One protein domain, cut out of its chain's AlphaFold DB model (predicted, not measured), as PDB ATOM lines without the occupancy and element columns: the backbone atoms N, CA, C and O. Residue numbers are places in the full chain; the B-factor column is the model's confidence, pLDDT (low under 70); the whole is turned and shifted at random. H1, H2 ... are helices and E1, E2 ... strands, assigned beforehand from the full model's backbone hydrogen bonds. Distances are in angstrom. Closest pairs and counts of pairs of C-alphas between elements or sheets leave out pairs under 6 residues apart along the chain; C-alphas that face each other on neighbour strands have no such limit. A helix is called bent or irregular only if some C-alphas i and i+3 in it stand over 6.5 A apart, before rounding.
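This is residues 11 to 104 of the 122 residues of an uncharacterized protein of hydrothermal vent metagenome (UniProt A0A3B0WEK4). A strongly twisted sheet of five strands, curled like part of a barrel, makes the body; the long hairpins of E1, E2 and E3 are its core, and the short edge strands E4 and E5 stand at its two sides. H1 runs along E3 and E2 over one face, short H2 is beside the strands on the opposite face, and a loop of residues 58 to 70 lies at one end of the long axis. The printed part has 94 residues with three named helices and five named strands, in the order E1 E2 E3 H1 E4 H2 E5 H3; the sheet, E4 E3 E2 E1 E5, is mixed, and the class is mixed, helices and strands. The whole is compact, with a radius of gyration of the C-alphas of 13.7 A, yet elongated, spanning 42 by 22 by 21 A.

E1, residues 11 to 19, begins at C-alpha 11 (160.842, 185.148, 208.014) and is 26.1 A long. E2, residues 25 to 38, measures 30.6 A, and E3, residues 43 to 57, 29.1 A. E2 bends by 89 degrees at residue 35, E3 by 89 degrees at residue 47. E4 is residues 84 to 88, 13.6 A, and E5 residues 97 to 99. H1, residues 71 to 79, is 12.6 A long. H2 is residues 89 to 93, neither bent nor irregular, but only just: C-alphas 89 and 92 are 6.5 A apart. H3, residues 101 to 104, ends at C-alpha 104 (149.722, 167.794, 216.796).

E1, E2 and E3 form a meander, each strand the antiparallel neighbour of the one before, in two hairpins. Between E2 and E1, N 16 and O 28 are 2.9 A apart; between E3 and E2, N 29 and O 53 are 2.8 A apart. E4 is antiparallel to E3, with N 46 and O 85 at 2.9 A. E5 is parallel to E1, with N 17 and O 97 at 2.9 A. H1 is on the sheet at a height of 9.7 A, over E3 and E2, and at 20 degrees to E3 on the local plane it runs along the strands; its closest C-alpha pair with E3 is Leu 51 and Arg 78, 7.2 A. H2 is on the opposite face at a height of 6.3 A, over none of the strands. H3 only grazes the sheet; H1 and H3 only just touch, with 3 pairs of C-alphas within 8 A, the closest those of Leu 76 and Leu 104, 6.2 A. Every O i to N i+4 pair is within hydrogen-bond range in H1; in H2 it is 0 of 1, with 2 of 2 O i to N i+3 pairs within range, and H3 is too short for an i+4 pair.

The two C-alphas farthest apart are those of Ala 40 and Glu 67, 45.4 A. The printed part has no cut. The link from E3 to H1, 13 residues, is long; the other links are tight. Mean pLDDT of the printed part is 93.0, and no printed residue is under 70.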
ATOM      1  N   TRP A  11     161.647 186.348 208.220       96.50
ATOM      2  CA  TRP A  11     160.842 185.148 208.014       96.50
ATOM      3  C   TRP A  11     161.579 184.110 207.178       96.50
ATOM      4  O   TRP A  11     162.309 184.452 206.248       96.50
ATOM      5  N   PHE A  12     161.296 182.839 207.444       96.12
ATOM      6  CA  PHE A  12     161.708 181.727 206.591       96.12
ATOM      7  C   PHE A  12     160.618 180.644 206.533       96.12
ATOM      8  O   PHE A  12     159.813 180.524 207.465       96.12
ATOM      9  N   PRO A  13     160.536 179.865 205.440       96.94
ATOM     10  CA  PRO A  13     159.637 178.723 205.378       96.94
ATOM     11  C   PRO A  13     160.185 177.574 206.233       96.94
ATOM     12  O   PRO A  13     161.346 177.193 206.097       96.94
ATOM     13  N   VAL A  14     159.344 176.981 207.076       97.06
ATOM     14  CA  VAL A  14     159.656 175.761 207.831       97.06
ATOM     15  C   VAL A  14     158.697 174.652 207.436       97.06
ATOM     16  O   VAL A  14     157.493 174.873 207.314       97.06
ATOM     17  N   GLN A  15     159.230 173.449 207.239       97.00
ATOM     18  CA  GLN A  15     158.445 172.286 206.852       97.00
ATOM     19  C   GLN A  15     158.335 171.297 208.012       97.00
ATOM     20  O   GLN A  15     159.349 170.807 208.505       97.00
ATOM     21  N   PHE A  16     157.109 170.949 208.392       97.12
ATOM     22  CA  PHE A  16     156.811 169.903 209.368       97.12
ATOM     23  C   PHE A  16     156.159 168.704 208.683       97.12
ATOM     24  O   PHE A  16     155.369 168.864 207.748       97.12
ATOM     25  N   VAL A  17     156.499 167.504 209.152       96.31
ATOM     26  CA  VAL A  17     155.946 166.239 208.658       96.31
ATOM     27  C   VAL A  17     155.462 165.399 209.830       96.31
ATOM     28  O   VAL A  17     156.269 165.014 210.674       96.31
ATOM     29  N   TRP A  18     154.174 165.067 209.867       96.31
ATOM     30  CA  TRP A  18     153.602 164.136 210.842       96.31
ATOM     31  C   TRP A  18     153.271 162.811 210.177       96.31
ATOM     32  O   TRP A  18     152.762 162.797 209.061       96.31
ATOM     33  N   HIS A  19     153.528 161.719 210.890       93.00
ATOM     34  CA  HIS A  19     153.064 160.390 210.509       93.00
ATOM     35  C   HIS A  19     151.694 160.156 211.139       93.00
ATOM     36  O   HIS A  19     151.517 160.399 212.339       93.00
ATOM     37  N   LEU A  20     150.742 159.696 210.338       91.44
ATOM     38  CA  LEU A  20     149.397 159.353 210.771       91.44
ATOM     39  C   LEU A  20     149.306 157.863 211.153       91.44
ATOM     40  O   LEU A  20     150.130 157.059 210.709       91.44
ATOM     41  N   PRO A  21     148.318 157.464 211.977       89.19
ATOM     42  CA  PRO A  21     148.185 156.073 212.425       89.19
ATOM     43  C   PRO A  21     147.890 155.066 211.304       89.19
ATOM     44  O   PRO A  21     148.195 153.885 211.449       89.19
ATOM     45  N   ASP A  22     147.300 155.518 210.200       87.88
ATOM     46  CA  ASP A  22     147.005 154.723 209.001       87.88
ATOM     47  C   ASP A  22     148.219 154.553 208.065       87.88
ATOM     48  O   ASP A  22     148.134 153.841 207.063       87.88
ATOM     49  N   GLY A  23     149.363 155.150 208.415       88.38
ATOM     50  CA  GLY A  23     150.606 155.095 207.645       88.38
ATOM     51  C   GLY A  23     150.777 156.235 206.641       88.38
ATOM     52  O   GLY A  23     151.807 156.286 205.971       88.38
ATOM     53  N   ASP A  24     149.809 157.147 206.547       92.50
ATOM     54  CA  ASP A  24     149.928 158.369 205.758       92.50
ATOM     55  C   ASP A  24     150.840 159.406 206.432       92.50
ATOM     56  O   ASP A  24     151.196 159.314 207.610       92.50
ATOM     57  N   TYR A  25     151.167 160.458 205.684       93.88
ATOM     58  CA  TYR A  25     151.929 161.602 206.161       93.88
ATOM     59  C   TYR A  25     151.194 162.902 205.879       93.88
ATOM     60  O   TYR A  25     150.662 163.103 204.789       93.88
ATOM     61  N   ILE A  26     151.252 163.839 206.819       95.19
ATOM     62  CA  ILE A  26     150.897 165.237 206.568       95.19
ATOM     63  C   ILE A  26     152.172 166.053 206.495       95.19
ATOM     64  O   ILE A  26     152.930 166.101 207.461       95.19
ATOM     65  N   ARG A  27     152.376 166.734 205.369       95.62
ATOM     66  CA  ARG A  27     153.453 167.702 205.165       95.62
ATOM     67  C   ARG A  27     152.852 169.095 205.107       95.62
ATOM     68  O   ARG A  27     152.028 169.369 204.236       95.62
ATOM     69  N   ALA A  28     153.294 169.974 205.996       96.31
ATOM     70  CA  ALA A  28     152.851 171.360 206.051       96.31
ATOM     71  C   ALA A  28     154.052 172.305 206.055       96.31
ATOM     72  O   ALA A  28     155.042 172.061 206.745       96.31
ATOM     73  N   VAL A  29     153.953 173.387 205.287       97.44
ATOM     74  CA  VAL A  29     154.959 174.445 205.222       97.44
ATOM     75  C   VAL A  29     154.371 175.699 205.842       97.44
ATOM     76  O   VAL A  29     153.346 176.194 205.375       97.44
ATOM     77  N   PHE A  30     155.029 176.224 206.867       97.88
ATOM     78  CA  PHE A  30     154.637 177.455 207.540       97.88
ATOM     79  C   PHE A  30     155.628 178.568 207.241       97.88
ATOM     80  O   PHE A  30     156.829 178.329 207.129       97.88
ATOM     81  N   ARG A  31     155.134 179.801 207.186       97.38
ATOM     82  CA  ARG A  31     155.969 180.991 207.305       97.38
ATOM     83  C   ARG A  31     156.290 181.194 208.784       97.38
ATOM     84  O   ARG A  31     155.391 181.483 209.567       97.38
ATOM     85  N   ALA A  32     157.550 181.044 209.172       97.31
ATOM     86  CA  ALA A  32     158.005 181.271 210.539       97.31
ATOM     87  C   ALA A  32     158.658 182.652 210.656       97.31
ATOM     88  O   ALA A  32     159.565 182.953 209.886       97.31
ATOM     89  N   GLN A  33     158.205 183.482 211.597       97.69
ATOM     90  CA  GLN A  33     158.830 184.762 211.944       97.69
ATOM     91  C   GLN A  33     159.799 184.576 213.108       97.69
ATOM     92  O   GLN A  33     159.398 184.031 214.135       97.69
ATOM     93  N   ILE A  34     161.026 185.078 213.000       97.19
ATOM     94  CA  ILE A  34     161.998 185.051 214.098       97.19
ATOM     95  C   ILE A  34     161.633 186.128 215.114       97.19
ATOM     96  O   ILE A  34     161.636 187.318 214.803       97.19
ATOM     97  N   LEU A  35     161.328 185.698 216.334       96.94
ATOM     98  CA  LEU A  35     161.045 186.578 217.464       96.94
ATOM     99  C   LEU A  35     162.284 186.826 218.317       96.94
ATOM    100  O   LEU A  35     162.438 187.917 218.855       96.94
ATOM    101  N   ASP A  36     163.139 185.813 218.456       97.00
ATOM    102  CA  ASP A  36     164.365 185.898 219.243       97.00
ATOM    103  C   ASP A  36     165.402 184.874 218.761       97.00
ATOM    104  O   ASP A  36     165.075 183.884 218.093       97.00
ATOM    105  N   ILE A  37     166.659 185.104 219.124       96.44
ATOM    106  CA  ILE A  37     167.793 184.224 218.858       96.44
ATOM    107  C   ILE A  37     168.326 183.757 220.211       96.44
ATOM    108  O   ILE A  37     168.606 184.567 221.088       96.44
ATOM    109  N   VAL A  38     168.505 182.446 220.377       94.75
ATOM    110  CA  VAL A  38     168.997 181.822 221.614       94.75
ATOM    111  C   VAL A  38     170.351 181.148 221.341       94.75
ATOM    112  O   VAL A  38     170.390 179.932 221.123       94.75
ATOM    113  N   PRO A  39     171.478 181.898 221.356       92.62
ATOM    114  CA  PRO A  39     172.798 181.365 221.004       92.62
ATOM    115  C   PRO A  39     173.252 180.224 221.908       92.62
ATOM    116  O   PRO A  39     173.852 179.267 221.445       92.62
ATOM    117  N   ALA A  40     172.909 180.277 223.197       92.81
ATOM    118  CA  ALA A  40     173.277 179.232 224.153       92.81
ATOM    119  C   ALA A  40     172.662 177.853 223.835       92.81
ATOM    120  O   ALA A  40     173.081 176.852 224.411       92.81
ATOM    121  N   ALA A  41     171.651 177.800 222.961       92.62
ATOM    122  CA  ALA A  41     170.956 176.578 222.573       92.62
ATOM    123  C   ALA A  41     170.968 176.326 221.056       92.62
ATOM    124  O   ALA A  41     170.256 175.424 220.613       92.62
ATOM    125  N   ASP A  42     171.712 177.126 220.284       95.19
ATOM    126  CA  ASP A  42     171.764 177.092 218.817       95.19
ATOM    127  C   ASP A  42     170.368 177.114 218.148       95.19
ATOM    128  O   ASP A  42     170.077 176.356 217.214       95.19
ATOM    129  N   LYS A  43     169.457 177.948 218.677       95.88
ATOM    130  CA  LYS A  43     168.035 177.972 218.288       95.88
ATOM    131  C   LYS A  43     167.484 179.367 218.025       95.88
ATOM    132  O   LYS A  43     167.871 180.342 218.663       95.88
ATOM    133  N   TYR A  44     166.492 179.431 217.147       96.50
ATOM    134  CA  TYR A  44     165.545 180.530 217.027       96.50
ATOM    135  C   TYR A  44     164.328 180.282 217.913       96.50
ATOM    136  O   TYR A  44     163.844 179.151 217.995       96.50
ATOM    137  N   LEU A  45     163.785 181.340 218.509       96.69
ATOM    138  CA  LEU A  45     162.383 181.387 218.910       96.69
ATOM    139  C   LEU A  45     161.597 181.983 217.746       96.69
ATOM    140  O   LEU A  45     161.866 183.110 217.330       96.69
ATOM    141  N   VAL A  46     160.620 181.245 217.229       96.94
ATOM    142  CA  VAL A  46     159.813 181.686 216.088       96.94
ATOM    143  C   VAL A  46     158.329 181.667 216.399       96.94
ATOM    144  O   VAL A  46     157.881 180.877 217.226       96.94
ATOM    145  N   LYS A  47     157.560 182.494 215.690       97.69
ATOM    146  CA  LYS A  47     156.102 182.404 215.577       97.69
ATOM    147  C   LYS A  47     155.739 181.773 214.236       97.69
ATOM    148  O   LYS A  47     156.231 182.228 213.205       97.69
ATOM    149  N   LEU A  48     154.865 180.771 214.229       97.50
ATOM    150  CA  LEU A  48     154.280 180.230 213.002       97.50
ATOM    151  C   LEU A  48     153.194 181.194 212.516       97.50
ATOM    152  O   LEU A  48     152.101 181.214 213.059       97.50
ATOM    153  N   ASP A  49     153.501 182.055 211.555       96.12
ATOM    154  CA  ASP A  49     152.640 183.185 211.192       96.12
ATOM    155  C   ASP A  49     151.514 182.792 210.225       96.12
ATOM    156  O   ASP A  49     150.378 183.232 210.374       96.12
ATOM    157  N   GLU A  50     151.818 181.920 209.263       97.00
ATOM    158  CA  GLU A  50     150.895 181.513 208.201       97.00
ATOM    159  C   GLU A  50     151.195 180.081 207.738       97.00
ATOM    160  O   GLU A  50     152.358 179.675 207.686       97.00
ATOM    161  N   LEU A  51     150.162 179.324 207.355       97.44
ATOM    162  CA  LEU A  51     150.303 178.061 206.624       97.44
ATOM    163  C   LEU A  51     150.392 178.351 205.116       97.44
ATOM    164  O   LEU A  51     149.389 178.682 204.491       97.44
ATOM    165  N   LEU A  52     151.580 178.195 204.532       96.44
ATOM    166  CA  LEU A  52     151.856 178.501 203.123       96.44
ATOM    167  C   LEU A  52     151.398 177.389 202.174       96.44
ATOM    168  O   LEU A  52     150.913 177.654 201.077       96.44
ATOM    169  N   ALA A  53     151.602 176.134 202.572       94.94
ATOM    170  CA  ALA A  53     151.270 174.976 201.756       94.94
ATOM    171  C   ALA A  53     151.054 173.736 202.620       94.94
ATOM    172  O   ALA A  53     151.591 173.618 203.722       94.94
ATOM    173  N   GLY A  54     150.303 172.776 202.087       93.44
ATOM    174  CA  GLY A  54     150.059 171.508 202.748       93.44
ATOM    175  C   GLY A  54     149.671 170.413 201.765       93.44
ATOM    176  O   GLY A  54     148.979 170.676 200.781       93.44
ATOM    177  N   ARG A  55     150.123 169.187 202.024       94.12
ATOM    178  CA  ARG A  55     149.676 167.987 201.314       94.12
ATOM    179  C   ARG A  55     149.681 166.777 202.235       94.12
ATOM    180  O   ARG A  55     150.466 166.720 203.182       94.12
ATOM    181  N   GLN A  56     148.794 165.835 201.944       94.75
ATOM    182  CA  GLN A  56     148.794 164.519 202.561       94.75
ATOM    183  C   GLN A  56     149.365 163.529 201.550       94.75
ATOM    184  O   GLN A  56     149.004 163.573 200.374       94.75
ATOM    185  N   GLU A  57     150.299 162.706 201.996       93.19
ATOM    186  CA  GLU A  57     150.957 161.669 201.208       93.19
ATOM    187  C   GLU A  57     150.523 160.311 201.772       93.19
ATOM    188  O   GLU A  57     150.418 160.161 202.991       93.19
ATOM    189  N   ASN A  58     150.263 159.328 200.915       91.06
ATOM    190  CA  ASN A  58     150.092 157.950 201.363       91.06
ATOM    191  C   ASN A  58     151.443 157.361 201.819       91.06
ATOM    192  O   ASN A  58     152.500 157.990 201.691       91.06
ATOM    193  N   LYS A  59     151.422 156.129 202.334       88.25
ATOM    194  CA  LYS A  59     152.632 155.405 202.770       88.25
ATOM    195  C   LYS A  59     153.727 155.275 201.697       88.25
ATOM    196  O   LYS A  59     154.898 155.135 202.042       88.25
ATOM    197  N   ASP A  60     153.339 155.334 200.424       88.62
ATOM    198  CA  ASP A  60     154.211 155.206 199.255       88.62
ATOM    199  C   ASP A  60     154.738 156.577 198.771       88.62
ATOM    200  O   ASP A  60     155.519 156.658 197.824       88.62
ATOM    201  N   GLY A  61     154.360 157.667 199.452       85.06
ATOM    202  CA  GLY A  61     154.785 159.036 199.152       85.06
ATOM    203  C   GLY A  61     153.951 159.732 198.075       85.06
ATOM    204  O   GLY A  61     154.293 160.841 197.655       85.06
ATOM    205  N   GLU A  62     152.858 159.118 197.623       90.38
ATOM    206  CA  GLU A  62     151.974 159.689 196.609       90.38
ATOM    207  C   GLU A  62     150.961 160.639 197.242       90.38
ATOM    208  O   GLU A  62     150.407 160.379 198.310       90.38
ATOM    209  N   MET A  63     150.695 161.757 196.572       91.56
ATOM    210  CA  MET A  63     149.765 162.760 197.079       91.56
ATOM    211  C   MET A  63     148.327 162.232 197.071       91.56
ATOM    212  O   MET A  63     147.810 161.831 196.029       91.56
ATOM    213  N   ARG A  64     147.657 162.315 198.222       89.38
ATOM    214  CA  ARG A  64     146.224 162.038 198.342       89.38
ATOM    215  C   ARG A  64     145.400 163.104 197.608       89.38
ATOM    216  O   ARG A  64     145.706 164.299 197.736       89.38
ATOM    217  N   PRO A  65     144.326 162.711 196.898       86.56
ATOM    218  CA  PRO A  65     143.295 163.638 196.443       86.56
ATOM    219  C   PRO A  65     142.734 164.456 197.611       86.56
ATOM    220  O   PRO A  65     142.718 163.999 198.754       86.56
ATOM    221  N   LYS A  66     142.255 165.674 197.338       79.56
ATOM    222  CA  LYS A  66     141.746 166.574 198.390       79.56
ATOM    223  C   LYS A  66     140.548 165.977 199.126       79.56
ATOM    224  O   LYS A  66     140.391 166.204 200.320       79.56
ATOM    225  N   GLU A  67     139.737 165.212 198.411       79.25
ATOM    226  CA  GLU A  67     138.529 164.544 198.891       79.25
ATOM    227  C   GLU A  67     138.848 163.403 199.872       79.25
ATOM    228  O   GLU A  67     137.999 163.032 200.676       79.25
ATOM    229  N   GLU A  68     140.076 162.880 199.831       79.81
ATOM    230  CA  GLU A  68     140.561 161.788 200.684       79.81
ATOM    231  C   GLU A  68     141.446 162.273 201.839       79.81
ATOM    232  O   GLU A  68     141.983 161.465 202.597       79.81
ATOM    233  N   MET A  69     141.633 163.588 201.982       83.75
ATOM    234  CA  MET A  69     142.429 164.143 203.072       83.75
ATOM    235  C   MET A  69     141.715 163.980 204.414       83.75
ATOM    236  O   MET A  69     140.515 164.232 204.552       83.75
ATOM    237  N   THR A  70     142.476 163.643 205.449       82.81
ATOM    238  CA  THR A  70     141.945 163.424 206.793       82.81
ATOM    239  C   THR A  70     141.657 164.767 207.466       82.81
ATOM    240  O   THR A  70     142.513 165.346 208.139       82.81
ATOM    241  N   ILE A  71     140.434 165.279 207.272       84.00
ATOM    242  CA  ILE A  71     139.987 166.609 207.728       84.00
ATOM    243  C   ILE A  71     140.358 166.906 209.196       84.00
ATOM    244  O   ILE A  71     140.902 167.987 209.433       84.00
ATOM    245  N   PRO A  72     140.148 165.997 210.177       89.38
ATOM    246  CA  PRO A  72     140.463 166.290 211.577       89.38
ATOM    247  C   PRO A  72     141.920 166.700 211.818       89.38
ATOM    248  O   PRO A  72     142.172 167.655 212.545       89.38
ATOM    249  N   TYR A  73     142.889 166.047 211.172       89.94
ATOM    250  CA  TYR A  73     144.298 166.401 211.360       89.94
ATOM    251  C   TYR A  73     144.656 167.731 210.692       89.94
ATOM    252  O   TYR A  73     145.459 168.488 211.230       89.94
ATOM    253  N   TRP A  74     144.035 168.065 209.559       92.94
ATOM    254  CA  TRP A  74     144.228 169.370 208.922       92.94
ATOM    255  C   TRP A  74     143.675 170.531 209.746       92.94
ATOM    256  O   TRP A  74     144.239 171.624 209.690       92.94
ATOM    257  N   VAL A  75     142.608 170.308 210.519       93.00
ATOM    258  CA  VAL A  75     142.124 171.288 211.502       93.00
ATOM    259  C   VAL A  75     143.207 171.545 212.550       93.00
ATOM    260  O   VAL A  75     143.613 172.692 212.712       93.00
ATOM    261  N   LEU A  76     143.780 170.492 213.144       93.81
ATOM    262  CA  LEU A  76     144.863 170.621 214.131       93.81
ATOM    263  C   LEU A  76     146.107 171.330 213.560       93.81
ATOM    264  O   LEU A  76     146.722 172.159 214.225       93.81
ATOM    265  N   VAL A  77     146.469 171.061 212.298       95.44
ATOM    266  CA  VAL A  77     147.584 171.754 211.618       95.44
ATOM    267  C   VAL A  77     147.304 173.251 211.471       95.44
ATOM    268  O   VAL A  77     148.225 174.062 211.537       95.44
ATOM    269  N   ARG A  78     146.048 173.654 211.274       95.00
ATOM    270  CA  ARG A  78     145.683 175.077 211.212       95.00
ATOM    271  C   ARG A  78     145.650 175.724 212.591       95.00
ATOM    272  O   ARG A  78     145.994 176.894 212.705       95.00
ATOM    273  N   GLU A  79     145.283 174.978 213.626       94.25
ATOM    274  CA  GLU A  79     145.229 175.475 215.006       94.25
ATOM    275  C   GLU A  79     146.607 175.833 215.579       94.25
ATOM    276  O   GLU A  79     146.682 176.635 216.506       94.25
ATOM    277  N   ILE A  80     147.704 175.306 215.017       95.00
ATOM    278  CA  ILE A  80     149.060 175.704 215.436       95.00
ATOM    279  C   ILE A  80     149.545 177.022 214.811       95.00
ATOM    280  O   ILE A  80     150.632 177.496 215.149       95.00
ATOM    281  N   ILE A  81     148.772 177.637 213.908       96.38
ATOM    282  CA  ILE A  81     149.069 178.983 213.401       96.38
ATOM    283  C   ILE A  81     148.957 179.986 214.558       96.38
ATOM    284  O   ILE A  81     148.017 179.965 215.344       96.38
ATOM    285  N   GLY A  82     149.925 180.889 214.652       95.75
ATOM    286  CA  GLY A  82     150.079 181.857 215.734       95.75
ATOM    287  C   GLY A  82     150.981 181.369 216.867       95.75
ATOM    288  O   GLY A  82     151.484 182.195 217.630       95.75
ATOM    289  N   ASN A  83     151.237 180.063 216.952       96.06
ATOM    290  CA  ASN A  83     152.001 179.478 218.044       96.06
ATOM    291  C   ASN A  83     153.486 179.814 217.956       96.06
ATOM    292  O   ASN A  83     154.053 179.952 216.866       96.06
ATOM    293  N   LYS A  84     154.133 179.886 219.122       96.56
ATOM    294  CA  LYS A  84     155.580 180.083 219.217       96.56
ATOM    295  C   LYS A  84     156.293 178.761 219.492       96.56
ATOM    296  O   LYS A  84     155.847 177.983 220.332       96.56
ATOM    297  N   VAL A  85     157.418 178.528 218.820       96.12
ATOM    298  CA  VAL A  85     158.241 177.317 218.969       96.12
ATOM    299  C   VAL A  85     159.726 177.642 218.913       96.12
ATOM    300  O   VAL A  85     160.122 178.667 218.362       96.12
ATOM    301  N   THR A  86     160.558 176.753 219.458       96.19
ATOM    302  CA  THR A  86     162.012 176.848 219.271       96.19
ATOM    303  C   THR A  86     162.479 175.897 218.181       96.19
ATOM    304  O   THR A  86     162.115 174.720 218.186       96.19
ATOM    305  N   LEU A  87     163.294 176.395 217.255       95.88
ATOM    306  CA  LEU A  87     163.822 175.639 216.119       95.88
ATOM    307  C   LEU A  87     165.338 175.801 216.048       95.88
ATOM    308  O   LEU A  87     165.838 176.891 216.290       95.88
ATOM    309  N   ALA A  88     166.071 174.733 215.730       95.12
ATOM    310  CA  ALA A  88     167.522 174.814 215.538       95.12
ATOM    311  C   ALA A  88     167.865 175.712 214.339       95.12
ATOM    312  O   ALA A  88     167.078 175.777 213.402       95.12
ATOM    313  N   TYR A  89     169.034 176.355 214.316       94.06
ATOM    314  CA  TYR A  89     169.424 177.215 213.182       94.06
ATOM    315  C   TYR A  89     169.417 176.495 211.822       94.06
ATOM    316  O   TYR A  89     169.087 177.081 210.795       94.06
ATOM    317  N   GLU A  90     169.703 175.194 211.816       91.69
ATOM    318  CA  GLU A  90     169.786 174.362 210.608       91.69
ATOM    319  C   GLU A  90     168.445 174.154 209.887       91.69
ATOM    320  O   GLU A  90     168.428 173.711 208.738       91.69
ATOM    321  N   VAL A  91     167.306 174.473 210.514       90.19
ATOM    322  CA  VAL A  91     165.985 174.313 209.870       90.19
ATOM    323  C   VAL A  91     165.831 175.173 208.617       90.19
ATOM    324  O   VAL A  91     165.020 174.861 207.748       90.19
ATOM    325  N   GLU A  92     166.633 176.232 208.504       83.25
ATOM    326  CA  GLU A  92     166.694 177.091 207.325       83.25
ATOM    327  C   GLU A  92     167.168 176.373 206.062       83.25
ATOM    328  O   GLU A  92     166.860 176.815 204.957       83.25
ATOM    329  N   ASP A  93     167.862 175.240 206.197       87.38
ATOM    330  CA  ASP A  93     168.335 174.454 205.055       87.38
ATOM    331  C   ASP A  93     167.177 173.727 204.327       87.38
ATOM    332  O   ASP A  93     167.396 172.939 203.407       87.38
ATOM    333  N   GLY A  94     165.925 173.972 204.741       85.38
ATOM    334  CA  GLY A  94     164.703 173.532 204.063       85.38
ATOM    335  C   GLY A  94     164.340 172.066 204.299       85.38
ATOM    336  O   GLY A  94     163.380 171.556 203.715       85.38
ATOM    337  N   ARG A  95     165.089 171.361 205.155       89.94
ATOM    338  CA  ARG A  95     164.818 169.957 205.475       89.94
ATOM    339  C   ARG A  95     163.529 169.827 206.298       89.94
ATOM    340  O   ARG A  95     163.317 170.609 207.224       89.94
ATOM    341  N   PRO A  96     162.672 168.829 206.007       93.31
ATOM    342  CA  PRO A  96     161.503 168.553 206.830       93.31
ATOM    343  C   PRO A  96     161.891 168.181 208.259       93.31
ATOM    344  O   PRO A  96     162.726 167.306 208.485       93.31
ATOM    345  N   LEU A  97     161.190 168.778 209.215       95.25
ATOM    346  CA  LEU A  97     161.181 168.342 210.599       95.25
ATOM    347  C   LEU A  97     160.138 167.244 210.770       95.25
ATOM    348  O   LEU A  97     158.936 167.478 210.634       95.25
ATOM    349  N   HIS A  98     160.609 166.038 211.064       94.38
ATOM    350  CA  HIS A  98     159.735 164.916 211.371       94.38
ATOM    351  C   HIS A  98     159.220 165.039 212.801       94.38
ATOM    352  O   HIS A  98     159.978 165.038 213.770       94.38
ATOM    353  N   MET A  99     157.904 165.137 212.913       94.75
ATOM    354  CA  MET A  99     157.188 165.373 214.148       94.75
ATOM    355  C   MET A  99     156.479 164.096 214.596       94.75
ATOM    356  O   MET A  99     155.994 163.300 213.787       94.75
ATOM    357  N   ARG A 100     156.382 163.915 215.914       91.94
ATOM    358  CA  ARG A 100     155.505 162.900 216.508       91.94
ATOM    359  C   ARG A 100     154.059 163.371 216.405       91.94
ATOM    360  O   ARG A 100     153.804 164.547 216.639       91.94
ATOM    361  N   LEU A 101     153.115 162.465 216.145       91.00
ATOM    362  CA  LEU A 101     151.685 162.806 216.118       91.00
ATOM    363  C   LEU A 101     151.223 163.485 217.418       91.00
ATOM    364  O   LEU A 101     150.419 164.409 217.378       91.00
ATOM    365  N   THR A 102     151.813 163.094 218.550       91.94
ATOM    366  CA  THR A 102     151.557 163.658 219.883       91.94
ATOM    367  C   THR A 102     151.747 165.174 219.958       91.94
ATOM    368  O   THR A 102     151.102 165.820 220.777       91.94
ATOM    369  N   THR A 103     152.597 165.775 219.112       92.12
ATOM    370  CA  THR A 103     152.760 167.240 219.076       92.12
ATOM    371  C   THR A 103     151.573 167.939 218.424       92.12
ATOM    372  O   THR A 103     151.286 169.080 218.765       92.12
ATOM    373  N   LEU A 104     150.880 167.260 217.506       89.75
ATOM    374  CA  LEU A 104     149.722 167.794 216.796       89.75
ATOM    375  C   LEU A 104     148.436 167.645 217.613       89.75
ATOM    376  O   LEU A 104     147.616 168.551 217.634       89.75
TER     377      LEU A 104